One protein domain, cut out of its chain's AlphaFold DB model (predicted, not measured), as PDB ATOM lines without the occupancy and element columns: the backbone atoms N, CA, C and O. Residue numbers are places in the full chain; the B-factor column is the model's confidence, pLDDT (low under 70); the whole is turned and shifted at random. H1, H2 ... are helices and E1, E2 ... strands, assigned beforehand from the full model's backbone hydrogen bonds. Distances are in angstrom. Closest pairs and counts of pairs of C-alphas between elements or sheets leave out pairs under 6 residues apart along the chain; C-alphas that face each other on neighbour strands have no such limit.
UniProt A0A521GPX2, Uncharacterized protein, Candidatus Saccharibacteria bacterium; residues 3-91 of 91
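This is residues 3 to 91 of the 91 residues of an uncharacterized protein of Candidatus Saccharibacteria bacterium (UniProt A0A521GPX2). Look first for a small sheet of three short parallel strands, with helix H2 covering one face and helices H3 and H4 packed on the other. The short helix H1 lies far from this core, in the stretch between E1 and H2. The printed part has 89 residues, with four named helices and three named strands in the order E1, H1, H2, E2, H3, E3, H4; the sheet runs E2, E1, E3, all parallel, and the class is mixed, helices and strands. The whole is compact, with a radius of gyration of the C-alphas of 13.2 A, and spans 36 by 34 by 22 A.

Find C-alpha 3 at (185.902, -29.189, 143.415), where inner strand E1, residues 3 to 6, begins. Its neighbours are the edge strands E2, residues 38 to 41, and E3, residues 67 to 70. The longest helix, H3, runs from C-alpha 51 at (171.085, -39.723, 128.897) through residue 64, 20.1 A. H2, residues 23 to 33, is 15.9 A long, and H1 holds residues 13 to 16. H4, residues 78 to 89, covers 16.8 A and ends at C-alpha 89 at (188.787, -26.820, 126.265).

Between E1 and E3, at 23 degrees, look for N 6 and O 69, 2.8 A apart and within hydrogen-bond range. Between E2 and E1, at 21 degrees, N 3 and O 38 are within that range at 2.8 A. H2 is on the sheet at a height of 9.1 A, over E1 and along the strands at 22 degrees on the local plane; its closest C-alphas to E1 are those of Lys 23 and Leu 5, 7.1 A. On the opposite face H3 has a height of 10.5 A; it lies over E1 and only just runs along the strands, at 29 degrees on the local plane. The C-alphas of Ile 62 and Val 4 are its closest to E1, 6.4 A. H4 is on the sheet too, its closest C-alphas to E1 being those of Thr 80 and Leu 6, 6.3 A. H3, with residues 58 to 63 alone, touches residues 83 to 87 of H4; the closest C-alphas, of Ile 62 and Ala 87, are 6.4 A apart. Their tilt of 37 degrees is only just steep, and they run the same way. H1 is not on the sheet and is apart from H2. E1, H1, H2 and E2 form a strand-helix-strand unit, two parallel neighbour strands with helices between, with a right-handed crossover; E2, H3 and E3 form a split one, with E1 between its strands, also right-handed. Every O i to N i+4 pair is within hydrogen-bond range in H3 and H4, 6 of 7 are in H2, and H1 is too short for such a pair.

The two C-alphas farthest apart are those of Leu 33 and Gly 50, 36.9 A. The printed part has no cut, and no link is long. Look for low confidence at residues 12 to 15 and 91, where pLDDT is under 70; the mean of the printed part is 90.2.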
ATOM      1  N   ILE A   3     185.070 -28.155 144.028       97.44
ATOM      2  CA  ILE A   3     185.902 -29.189 143.415       97.44
ATOM      3  C   ILE A   3     184.976 -30.267 142.859       97.44
ATOM      4  O   ILE A   3     184.194 -30.858 143.601       97.44
ATOM      5  N   VAL A   4     185.066 -30.537 141.558       96.56
ATOM      6  CA  VAL A   4     184.366 -31.677 140.960       96.56
ATOM      7  C   VAL A   4     185.252 -32.917 141.007       96.56
ATOM      8  O   VAL A   4     186.438 -32.852 140.669       96.56
ATOM      9  N   LEU A   5     184.678 -34.035 141.449       96.25
ATOM     10  CA  LEU A   5     185.311 -35.349 141.445       96.25
ATOM     11  C   LEU A   5     184.751 -36.160 140.276       96.25
ATOM     12  O   LEU A   5     183.565 -36.491 140.257       96.25
ATOM     13  N   LEU A   6     185.613 -36.467 139.311       95.19
ATOM     14  CA  LEU A   6     185.286 -37.214 138.100       95.19
ATOM     15  C   LEU A   6     185.942 -38.593 138.158       95.19
ATOM     16  O   LEU A   6     187.090 -38.728 138.581       95.19
ATOM     17  N   GLY A   7     185.235 -39.627 137.727       93.06
ATOM     18  CA  GLY A   7     185.758 -40.986 137.753       93.06
ATOM     19  C   GLY A   7     184.664 -42.023 137.574       93.06
ATOM     20  O   GLY A   7     183.491 -41.697 137.410       93.06
ATOM     21  N   SER A   8     185.065 -43.292 137.619       88.75
ATOM     22  CA  SER A   8     184.128 -44.403 137.470       88.75
ATOM     23  C   SER A   8     183.164 -44.464 138.655       88.75
ATOM     24  O   SER A   8     183.594 -44.493 139.810       88.75
ATOM     25  N   ILE A   9     181.866 -44.499 138.365       86.44
ATOM     26  CA  ILE A   9     180.800 -44.694 139.348       86.44
ATOM     27  C   ILE A   9     180.031 -45.953 138.931       86.44
ATOM     28  O   ILE A   9     179.642 -46.064 137.764       86.44
ATOM     29  N   PRO A  10     179.832 -46.922 139.840       82.00
ATOM     30  CA  PRO A  10     179.070 -48.126 139.541       82.00
ATOM     31  C   PRO A  10     177.611 -47.789 139.216       82.00
ATOM     32  O   PRO A  10     176.950 -47.026 139.926       82.00
ATOM     33  N   LYS A  11     177.103 -48.407 138.148       74.56
ATOM     34  CA  LYS A  11     175.703 -48.317 137.731       74.56
ATOM     35  C   LYS A  11     174.970 -49.587 138.150       74.56
ATOM     36  O   LYS A  11     175.369 -50.676 137.749       74.56
ATOM     37  N   GLY A  12     173.907 -49.443 138.935       66.62
ATOM     38  CA  GLY A  12     173.124 -50.561 139.466       66.62
ATOM     39  C   GLY A  12     173.484 -50.951 140.903       66.62
ATOM     40  O   GLY A  12     174.645 -50.914 141.316       66.62
ATOM     41  N   ASP A  13     172.454 -51.327 141.659       64.06
ATOM     42  CA  ASP A  13     172.523 -51.521 143.112       64.06
ATOM     43  C   ASP A  13     173.406 -52.701 143.526       64.06
ATOM     44  O   ASP A  13     174.091 -52.641 144.546       64.06
ATOM     45  N   ASP A  14     173.456 -53.760 142.716       62.03
ATOM     46  CA  ASP A  14     174.274 -54.937 143.019       62.03
ATOM     47  C   ASP A  14     175.774 -54.673 142.856       62.03
ATOM     48  O   ASP A  14     176.571 -55.191 143.631       62.03
ATOM     49  N   ILE A  15     176.167 -53.803 141.921       67.88
ATOM     50  CA  ILE A  15     177.572 -53.410 141.725       67.88
ATOM     51  C   ILE A  15     178.022 -52.444 142.834       67.88
ATOM     52  O   ILE A  15     179.199 -52.391 143.182       67.88
ATOM     53  N   ARG A  16     177.085 -51.690 143.426       75.94
ATOM     54  CA  ARG A  16     177.377 -50.746 144.515       75.94
ATOM     55  C   ARG A  16     177.743 -51.419 145.836       75.94
ATOM     56  O   ARG A  16     178.472 -50.805 146.607       75.94
ATOM     57  N   LYS A  17     177.273 -52.643 146.108       74.69
ATOM     58  CA  LYS A  17     177.466 -53.323 147.408       74.69
ATOM     59  C   LYS A  17     178.936 -53.519 147.780       74.69
ATOM     60  O   LYS A  17     179.308 -53.261 148.919       74.69
ATOM     61  N   ASP A  18     179.759 -53.906 146.810       80.00
ATOM     62  CA  ASP A  18     181.191 -54.166 147.012       80.00
ATOM     63  C   ASP A  18     182.076 -52.991 146.569       80.00
ATOM     64  O   ASP A  18     183.307 -53.080 146.544       80.00
ATOM     65  N   TRP A  19     181.464 -51.869 146.187       84.81
ATOM     66  CA  TRP A  19     182.201 -50.723 145.690       84.81
ATOM     67  C   TRP A  19     182.766 -49.886 146.834       84.81
ATOM     68  O   TRP A  19     182.046 -49.317 147.654       84.81
ATOM     69  N   VAL A  20     184.090 -49.758 146.850       86.94
ATOM     70  CA  VAL A  20     184.777 -48.838 147.753       86.94
ATOM     71  C   VAL A  20     184.670 -47.431 147.184       86.94
ATOM     72  O   VAL A  20     185.234 -47.145 146.125       86.94
ATOM     73  N   ASP A  21     183.983 -46.544 147.910       90.94
ATOM     74  CA  ASP A  21     183.843 -45.151 147.501       90.94
ATOM     75  C   ASP A  21     185.200 -44.439 147.517       90.94
ATOM     76  O   ASP A  21     185.732 -43.962 148.526       90.94
ATOM     77  N   TRP A  22     185.747 -44.362 146.319       92.38
ATOM     78  CA  TRP A  22     187.064 -43.862 146.016       92.38
ATOM     79  C   TRP A  22     187.181 -42.352 146.265       92.38
ATOM     80  O   TRP A  22     188.309 -41.858 146.381       92.38
ATOM     81  N   LYS A  23     186.046 -41.638 146.381       94.25
ATOM     82  CA  LYS A  23     185.942 -40.190 146.620       94.25
ATOM     83  C   LYS A  23     186.310 -39.826 148.057       94.25
ATOM     84  O   LYS A  23     186.912 -38.777 148.287       94.25
ATOM     85  N   LEU A  24     185.987 -40.690 149.025       94.81
ATOM     86  CA  LEU A  24     186.134 -40.396 150.456       94.81
ATOM     87  C   LEU A  24     187.578 -40.046 150.866       94.81
ATOM     88  O   LEU A  24     187.753 -39.041 151.562       94.81
ATOM     89  N   PRO A  25     188.626 -40.775 150.425       94.56
ATOM     90  CA  PRO A  25     190.010 -40.392 150.700       94.56
ATOM     91  C   PRO A  25     190.374 -38.999 150.167       94.56
ATOM     92  O   PRO A  25     191.012 -38.232 150.883       94.56
ATOM     93  N   TYR A  26     189.937 -38.640 148.953       94.75
ATOM     94  CA  TYR A  26     190.194 -37.310 148.387       94.75
ATOM     95  C   TYR A  26     189.506 -36.215 149.195       94.75
ATOM     96  O   TYR A  26     190.152 -35.236 149.562       94.75
ATOM     97  N   ILE A  27     188.221 -36.400 149.515       96.44
ATOM     98  CA  ILE A  27     187.452 -35.443 150.318       96.44
ATOM     99  C   ILE A  27     188.129 -35.245 151.673       96.44
ATOM    100  O   ILE A  27     188.367 -34.108 152.072       96.44
ATOM    101  N   LYS A  28     188.487 -36.335 152.363       97.19
ATOM    102  CA  LYS A  28     189.144 -36.280 153.673       97.19
ATOM    103  C   LYS A  28     190.465 -35.512 153.609       97.19
ATOM    104  O   LYS A  28     190.666 -34.587 154.394       97.19
ATOM    105  N   THR A  29     191.350 -35.878 152.683       96.19
ATOM    106  CA  THR A  29     192.668 -35.244 152.563       96.19
ATOM    107  C   THR A  29     192.539 -33.773 152.182       96.19
ATOM    108  O   THR A  29     193.123 -32.920 152.844       96.19
ATOM    109  N   ILE A  30     191.731 -33.445 151.172       95.94
ATOM    110  CA  ILE A  30     191.580 -32.061 150.714       95.94
ATOM    111  C   ILE A  30     190.893 -31.202 151.781       95.94
ATOM    112  O   ILE A  30     191.373 -30.104 152.040       95.94
ATOM    113  N   LYS A  31     189.846 -31.690 152.465       97.00
ATOM    114  CA  LYS A  31     189.197 -30.936 153.555       97.00
ATOM    115  C   LYS A  31     190.126 -30.647 154.727       97.00
ATOM    116  O   LYS A  31     189.965 -29.617 155.368       97.00
ATOM    117  N   SER A  32     191.095 -31.523 155.005       97.69
ATOM    118  CA  SER A  32     192.082 -31.264 156.064       97.69
ATOM    119  C   SER A  32     192.989 -30.066 155.760       97.69
ATOM    120  O   SER A  32     193.489 -29.433 156.683       97.69
ATOM    121  N   LEU A  33     193.166 -29.736 154.477       96.75
ATOM    122  CA  LEU A  33     193.983 -28.615 154.006       96.75
ATOM    123  C   LEU A  33     193.138 -27.385 153.648       96.75
ATOM    124  O   LEU A  33     193.590 -26.256 153.803       96.75
ATOM    125  N   LEU A  34     191.921 -27.610 153.150       96.94
ATOM    126  CA  LEU A  34     190.983 -26.603 152.660       96.94
ATOM    127  C   LEU A  34     189.587 -26.895 153.242       96.94
ATOM    128  O   LEU A  34     188.762 -27.520 152.568       96.94
ATOM    129  N   PRO A  35     189.306 -26.470 154.489       96.50
ATOM    130  CA  PRO A  35     188.054 -26.792 155.182       96.50
ATOM    131  C   PRO A  35     186.791 -26.319 154.448       96.50
ATOM    132  O   PRO A  35     185.779 -27.021 154.454       96.50
ATOM    133  N   ASP A  36     186.884 -25.187 153.742       97.31
ATOM    134  CA  ASP A  36     185.785 -24.555 152.994       97.31
ATOM    135  C   ASP A  36     185.665 -25.060 151.539       97.31
ATOM    136  O   ASP A  36     185.043 -24.429 150.670       97.31
ATOM    137  N   ALA A  37     186.323 -26.179 151.216       97.38
ATOM    138  CA  ALA A  37     186.149 -26.846 149.936       97.38
ATOM    139  C   ALA A  37     184.800 -27.587 149.884       97.38
ATOM    140  O   ALA A  37     184.479 -28.426 150.732       97.38
ATOM    141  N   GLU A  38     184.032 -27.302 148.838       97.00
ATOM    142  CA  GLU A  38     182.797 -27.995 148.480       97.00
ATOM    143  C   GLU A  38     183.093 -29.032 147.397       97.00
ATOM    144  O   GLU A  38     183.878 -28.770 146.483       97.00
ATOM    145  N   PHE A  39     182.445 -30.194 147.470       96.44
ATOM    146  CA  PHE A  39     182.667 -31.302 146.540       96.44
ATOM    147  C   PHE A  39     181.377 -31.640 145.800       96.44
ATOM    148  O   PHE A  39     180.323 -31.758 146.421       96.44
ATOM    149  N   ILE A  40     181.479 -31.812 144.485       95.56
ATOM    150  CA  ILE A  40     180.377 -32.215 143.602       95.56
ATOM    151  C   ILE A  40     180.818 -33.398 142.730       95.56
ATOM    152  O   ILE A  40     182.000 -33.517 142.403       95.56
ATOM    153  N   HIS A  41     179.899 -34.301 142.389       93.75
ATOM    154  CA  HIS A  41     180.193 -35.520 141.627       93.75
ATOM    155  C   HIS A  41     178.940 -36.105 140.957       93.75
ATOM    156  O   HIS A  41     177.820 -35.860 141.407       93.75
ATOM    157  N   GLY A  42     179.132 -36.944 139.932       88.94
ATOM    158  CA  GLY A  42     178.052 -37.515 139.103       88.94
ATOM    159  C   GLY A  42     177.063 -38.412 139.845       88.94
ATOM    160  O   GLY A  42     175.946 -38.606 139.391       88.94
ATOM    161  N   ASP A  43     177.421 -38.888 141.038       86.31
ATOM    162  CA  ASP A  43     176.556 -39.753 141.857       86.31
ATOM    163  C   ASP A  43     175.290 -39.050 142.400       86.31
ATOM    164  O   ASP A  43     174.480 -39.656 143.090       86.31
ATOM    165  N   MET A  44     175.133 -37.750 142.125       81.31
ATOM    166  CA  MET A  44     174.000 -36.927 142.567       81.31
ATOM    167  C   MET A  44     172.776 -37.021 141.640       81.31
ATOM    168  O   MET A  44     171.722 -36.479 141.977       81.31
ATOM    169  N   ILE A  45     172.894 -37.687 140.485       85.50
ATOM    170  CA  ILE A  45     171.797 -37.886 139.534       85.50
ATOM    171  C   ILE A  45     171.520 -39.375 139.308       85.50
ATOM    172  O   ILE A  45     172.431 -40.193 139.213       85.50
ATOM    173  N   SER A  46     170.238 -39.736 139.209       82.00
ATOM    174  CA  SER A  46     169.838 -41.101 138.866       82.00
ATOM    175  C   SER A  46     170.132 -41.404 137.397       82.00
ATOM    176  O   SER A  46     169.758 -40.628 136.517       82.00
ATOM    177  N   ASP A  47     170.681 -42.588 137.119       78.00
ATOM    178  CA  ASP A  47     170.825 -43.107 135.753       78.00
ATOM    179  C   ASP A  47     169.476 -43.205 135.007       78.00
ATOM    180  O   ASP A  47     169.433 -43.133 133.777       78.00
ATOM    181  N   ASN A  48     168.357 -43.294 135.736       84.75
ATOM    182  CA  ASN A  48     167.009 -43.340 135.167       84.75
ATOM    183  C   ASN A  48     166.502 -41.970 134.681       84.75
ATOM    184  O   ASN A  48     165.439 -41.899 134.069       84.75
ATOM    185  N   ALA A  49     167.245 -40.882 134.916       87.06
ATOM    186  CA  ALA A  49     166.889 -39.538 134.448       87.06
ATOM    187  C   ALA A  49     167.004 -39.375 132.917       87.06
ATOM    188  O   ALA A  49     166.562 -38.369 132.361       87.06
ATOM    189  N   GLY A  50     167.592 -40.360 132.230       90.19
ATOM    190  CA  GLY A  50     167.825 -40.339 130.791       90.19
ATOM    191  C   GLY A  50     169.141 -39.656 130.410       90.19
ATOM    192  O   GLY A  50     169.630 -38.750 131.085       90.19
ATOM    193  N   ALA A  51     169.723 -40.091 129.291       89.44
ATOM    194  CA  ALA A  51     171.085 -39.723 128.897       89.44
ATOM    195  C   ALA A  51     171.303 -38.208 128.752       89.44
ATOM    196  O   ALA A  51     172.328 -37.694 129.191       89.44
ATOM    197  N   ALA A  52     170.337 -37.480 128.179       92.75
ATOM    198  CA  ALA A  52     170.445 -36.031 128.005       92.75
ATOM    199  C   ALA A  52     170.528 -35.289 129.347       92.75
ATOM    200  O   ALA A  52     171.293 -34.335 129.476       92.75
ATOM    201  N   MET A  53     169.776 -35.747 130.353       93.75
ATOM    202  CA  MET A  53     169.799 -35.134 131.674       93.75
ATOM    203  C   MET A  53     171.067 -35.519 132.443       93.75
ATOM    204  O   MET A  53     171.696 -34.652 133.036       93.75
ATOM    205  N   VAL A  54     171.513 -36.775 132.371       90.62
ATOM    206  CA  VAL A  54     172.796 -37.184 132.973       90.62
ATOM    207  C   VAL A  54     173.948 -36.344 132.413       90.62
ATOM    208  O   VAL A  54     174.657 -35.687 133.168       90.62
ATOM    209  N   VAL A  55     174.051 -36.236 131.084       91.50
ATOM    210  CA  VAL A  55     175.078 -35.399 130.445       91.50
ATOM    211  C   VAL A  55     174.921 -33.932 130.850       91.50
ATOM    212  O   VAL A  55     175.891 -33.302 131.254       91.50
ATOM    213  N   GLY A  56     173.713 -33.365 130.784       93.38
ATOM    214  CA  GLY A  56     173.481 -31.968 131.164       93.38
ATOM    215  C   GLY A  56     173.873 -31.662 132.615       93.38
ATOM    216  O   GLY A  56     174.462 -30.613 132.885       93.38
ATOM    217  N   HIS A  57     173.593 -32.588 133.533       93.38
ATOM    218  CA  HIS A  57     174.007 -32.517 134.930       93.38
ATOM    219  C   HIS A  57     175.535 -32.497 135.061       93.38
ATOM    220  O   HIS A  57     176.080 -31.578 135.678       93.38
ATOM    221  N   ASP A  58     176.229 -33.435 134.418       93.00
ATOM    222  CA  ASP A  58     177.687 -33.559 134.507       93.00
ATOM    223  C   ASP A  58     178.402 -32.328 133.937       93.00
ATOM    224  O   ASP A  58     179.303 -31.761 134.567       93.00
ATOM    225  N   LEU A  59     177.922 -31.813 132.803       93.69
ATOM    226  CA  LEU A  59     178.429 -30.572 132.215       93.69
ATOM    227  C   LEU A  59     178.189 -29.355 133.116       93.69
ATOM    228  O   LEU A  59     179.062 -28.491 133.236       93.69
ATOM    229  N   SER A  60     177.023 -29.278 133.763       93.75
ATOM    230  CA  SER A  60     176.704 -28.204 134.708       93.75
ATOM    231  C   SER A  60     177.644 -28.222 135.916       93.75
ATOM    232  O   SER A  60     178.170 -27.176 136.298       93.75
ATOM    233  N   MET A  61     177.934 -29.400 136.477       94.44
ATOM    234  CA  MET A  61     178.894 -29.536 137.578       94.44
ATOM    235  C   MET A  61     180.299 -29.072 137.182       94.44
ATOM    236  O   MET A  61     180.923 -28.296 137.906       94.44
ATOM    237  N   ILE A  62     180.795 -29.502 136.018       95.12
ATOM    238  CA  ILE A  62     182.138 -29.142 135.533       95.12
ATOM    239  C   ILE A  62     182.285 -27.623 135.380       95.12
ATOM    240  O   ILE A  62     183.312 -27.061 135.784       95.12
ATOM    241  N   LYS A  63     181.247 -26.958 134.851       93.75
ATOM    242  CA  LYS A  63     181.194 -25.494 134.709       93.75
ATOM    243  C   LYS A  63     181.158 -24.753 136.045       93.75
ATOM    244  O   LYS A  63     181.708 -23.666 136.147       93.75
ATOM    245  N   GLN A  64     180.511 -25.319 137.062       93.38
ATOM    246  CA  GLN A  64     180.416 -24.700 138.389       93.38
ATOM    247  C   GLN A  64     181.666 -24.901 139.251       93.38
ATOM    248  O   GLN A  64     181.860 -24.182 140.233       93.38
ATOM    249  N   ALA A  65     182.483 -25.905 138.945       95.38
ATOM    250  CA  ALA A  65     183.688 -26.172 139.707       95.38
ATOM    251  C   ALA A  65     184.784 -25.126 139.434       95.38
ATOM    252  O   ALA A  65     184.853 -24.511 138.374       95.38
ATOM    253  N   ASN A  66     185.704 -24.982 140.385       95.56
ATOM    254  CA  ASN A  66     186.972 -24.274 140.214       95.56
ATOM    255  C   ASN A  66     188.096 -25.254 139.857       95.56
ATOM    256  O   ASN A  66     188.954 -24.950 139.034       95.56
ATOM    257  N   ILE A  67     188.052 -26.472 140.406       95.12
ATOM    258  CA  ILE A  67     189.053 -27.529 140.196       95.12
ATOM    259  C   ILE A  67     188.348 -28.820 139.782       95.12
ATOM    260  O   ILE A  67     187.287 -29.135 140.317       95.12
ATOM    261  N   CYS A  68     188.947 -29.562 138.852       95.12
ATOM    262  CA  CYS A  68     188.543 -30.926 138.518       95.12
ATOM    263  C   CYS A  68     189.600 -31.904 139.038       95.12
ATOM    264  O   CYS A  68     190.777 -31.764 138.708       95.12
ATOM    265  N   VAL A  69     189.182 -32.896 139.820       95.81
ATOM    266  CA  VAL A  69     190.017 -34.031 140.229       95.81
ATOM    267  C   VAL A  69     189.477 -35.271 139.537       95.81
ATOM    268  O   VAL A  69     188.292 -35.572 139.652       95.81
ATOM    269  N   VAL A  70     190.343 -35.980 138.819       95.44
ATOM    270  CA  VAL A  70     189.987 -37.210 138.108       95.44
ATOM    271  C   VAL A  70     190.613 -38.395 138.830       95.44
ATOM    272  O   VAL A  70     191.833 -38.429 139.000       95.44
ATOM    273  N   ASP A  71     189.805 -39.375 139.232       94.62
ATOM    274  CA  ASP A  71     190.336 -40.650 139.705       94.62
ATOM    275  C   ASP A  71     190.775 -41.523 138.527       94.62
ATOM    276  O   ASP A  71     189.968 -42.156 137.847       94.62
ATOM    277  N   ALA A  72     192.087 -41.547 138.309       92.25
ATOM    278  CA  ALA A  72     192.743 -42.321 137.263       92.25
ATOM    279  C   ALA A  72     193.437 -43.590 137.797       92.25
ATOM    280  O   ALA A  72     194.291 -44.152 137.115       92.25
ATOM    281  N   ARG A  73     193.105 -44.060 139.013       90.00
ATOM    282  CA  ARG A  73     193.654 -45.324 139.556       90.00
ATOM    283  C   ARG A  73     193.202 -46.558 138.772       90.00
ATOM    284  O   ARG A  73     193.845 -47.601 138.850       90.00
ATOM    285  N   GLN A  74     192.096 -46.444 138.043       85.75
ATOM    286  CA  GLN A  74     191.571 -47.472 137.149       85.75
ATOM    287  C   GLN A  74     191.371 -46.902 135.742       85.75
ATOM    288  O   GLN A  74     191.474 -45.694 135.520       85.75
ATOM    289  N   LYS A  75     191.058 -47.780 134.780       88.69
ATOM    290  CA  LYS A  75     190.724 -47.366 133.414       88.69
ATOM    291  C   LYS A  75     189.567 -46.364 133.436       88.69
ATOM    292  O   LYS A  75     188.494 -46.649 133.960       88.69
ATOM    293  N   ILE A  76     189.792 -45.213 132.814       90.62
ATOM    294  CA  ILE A  76     188.806 -44.140 132.708       90.62
ATOM    295  C   ILE A  76     187.714 -44.547 131.707       90.62
ATOM    296  O   ILE A  76     188.006 -45.050 130.617       90.62
ATOM    297  N   GLY A  77     186.450 -44.349 132.088       90.06
ATOM    298  CA  GLY A  77     185.294 -44.589 131.223       90.06
ATOM    299  C   GLY A  77     185.121 -43.505 130.154       90.06
ATOM    300  O   GLY A  77     185.633 -42.396 130.287       90.06
ATOM    301  N   ALA A  78     184.357 -43.804 129.100       91.25
ATOM    302  CA  ALA A  78     184.128 -42.865 127.997       91.25
ATOM    303  C   ALA A  78     183.496 -41.536 128.459       91.25
ATOM    304  O   ALA A  78     183.918 -40.478 128.000       91.25
ATOM    305  N   GLY A  79     182.549 -41.590 129.406       91.69
ATOM    306  CA  GLY A  79     181.936 -40.394 129.998       91.69
ATOM    307  C   GLY A  79     182.979 -39.493 130.658       91.69
ATOM    308  O   GLY A  79     183.138 -38.345 130.263       91.69
ATOM    309  N   THR A  80     183.797 -40.046 131.554       93.94
ATOM    310  CA  THR A  80     184.869 -39.288 132.210       93.94
ATOM    311  C   THR A  80     185.917 -38.753 131.235       93.94
ATOM    312  O   THR A  80     186.382 -37.626 131.388       93.94
ATOM    313  N   ALA A  81     186.269 -39.501 130.187       94.44
ATOM    314  CA  ALA A  81     187.168 -38.994 129.152       94.44
ATOM    315  C   ALA A  81     186.569 -37.780 128.411       94.44
ATOM    316  O   ALA A  81     187.265 -36.791 128.174       94.44
ATOM    317  N   GLN A  82     185.274 -37.822 128.090       94.25
ATOM    318  CA  GLN A  82     184.554 -36.692 127.505       94.25
ATOM    319  C   GLN A  82     184.533 -35.489 128.462       94.25
ATOM    320  O   GLN A  82     184.839 -34.371 128.048       94.25
ATOM    321  N   GLU A  83     184.237 -35.708 129.742       95.06
ATOM    322  CA  GLU A  83     184.258 -34.674 130.783       95.06
ATOM    323  C   GLU A  83     185.626 -33.985 130.883       95.06
ATOM    324  O   GLU A  83     185.693 -32.760 130.972       95.06
ATOM    325  N   MET A  84     186.725 -34.745 130.806       95.12
ATOM    326  CA  MET A  84     188.089 -34.204 130.819       95.12
ATOM    327  C   MET A  84     188.364 -33.278 129.631       95.12
ATOM    328  O   MET A  84     188.929 -32.198 129.809       95.12
ATOM    329  N   VAL A  85     187.964 -33.683 128.421       94.88
ATOM    330  CA  VAL A  85     188.119 -32.863 127.209       94.88
ATOM    331  C   VAL A  85     187.328 -31.564 127.353       94.88
ATOM    332  O   VAL A  85     187.858 -30.481 127.103       94.88
ATOM    333  N   ILE A  86     186.089 -31.649 127.829       93.44
ATOM    334  CA  ILE A  86     185.231 -30.478 128.030       93.44
ATOM    335  C   ILE A  86     185.815 -29.553 129.100       93.44
ATOM    336  O   ILE A  86     185.935 -28.354 128.863       93.44
ATOM    337  N   ALA A  87     186.251 -30.093 130.240       94.44
ATOM    338  CA  ALA A  87     186.880 -29.314 131.303       94.44
ATOM    339  C   ALA A  87     188.174 -28.617 130.848       94.44
ATOM    340  O   ALA A  87     188.515 -27.561 131.376       94.44
ATOM    341  N   LYS A  88     188.903 -29.200 129.886       93.81
ATOM    342  CA  LYS A  88     190.149 -28.637 129.352       93.81
ATOM    343  C   LYS A  88     189.918 -27.520 128.336       93.81
ATOM    344  O   LYS A  88     190.684 -26.559 128.338       93.81
ATOM    345  N   TYR A  89     188.933 -27.674 127.450       92.06
ATOM    346  CA  TYR A  89     188.787 -26.820 126.265       92.06
ATOM    347  C   TYR A  89     187.560 -25.906 126.279       92.06
ATOM    348  O   TYR A  89     187.541 -24.928 125.540       92.06
ATOM    349  N   LEU A  90     186.531 -26.223 127.066       80.94
ATOM    350  CA  LEU A  90     185.203 -25.599 126.983       80.94
ATOM    351  C   LEU A  90     184.719 -25.054 128.337       80.94
ATOM    352  O   LEU A  90     183.509 -24.960 128.571       80.94
ATOM    353  N   ARG A  91     185.662 -24.748 129.230       67.06
ATOM    354  CA  ARG A  91     185.410 -24.254 130.582       67.06
ATOM    355  C   ARG A  91     185.608 -22.750 130.680       67.06
ATOM    356  O   ARG A  91     186.618 -22.264 130.127       67.06
TER     357      ARG A  91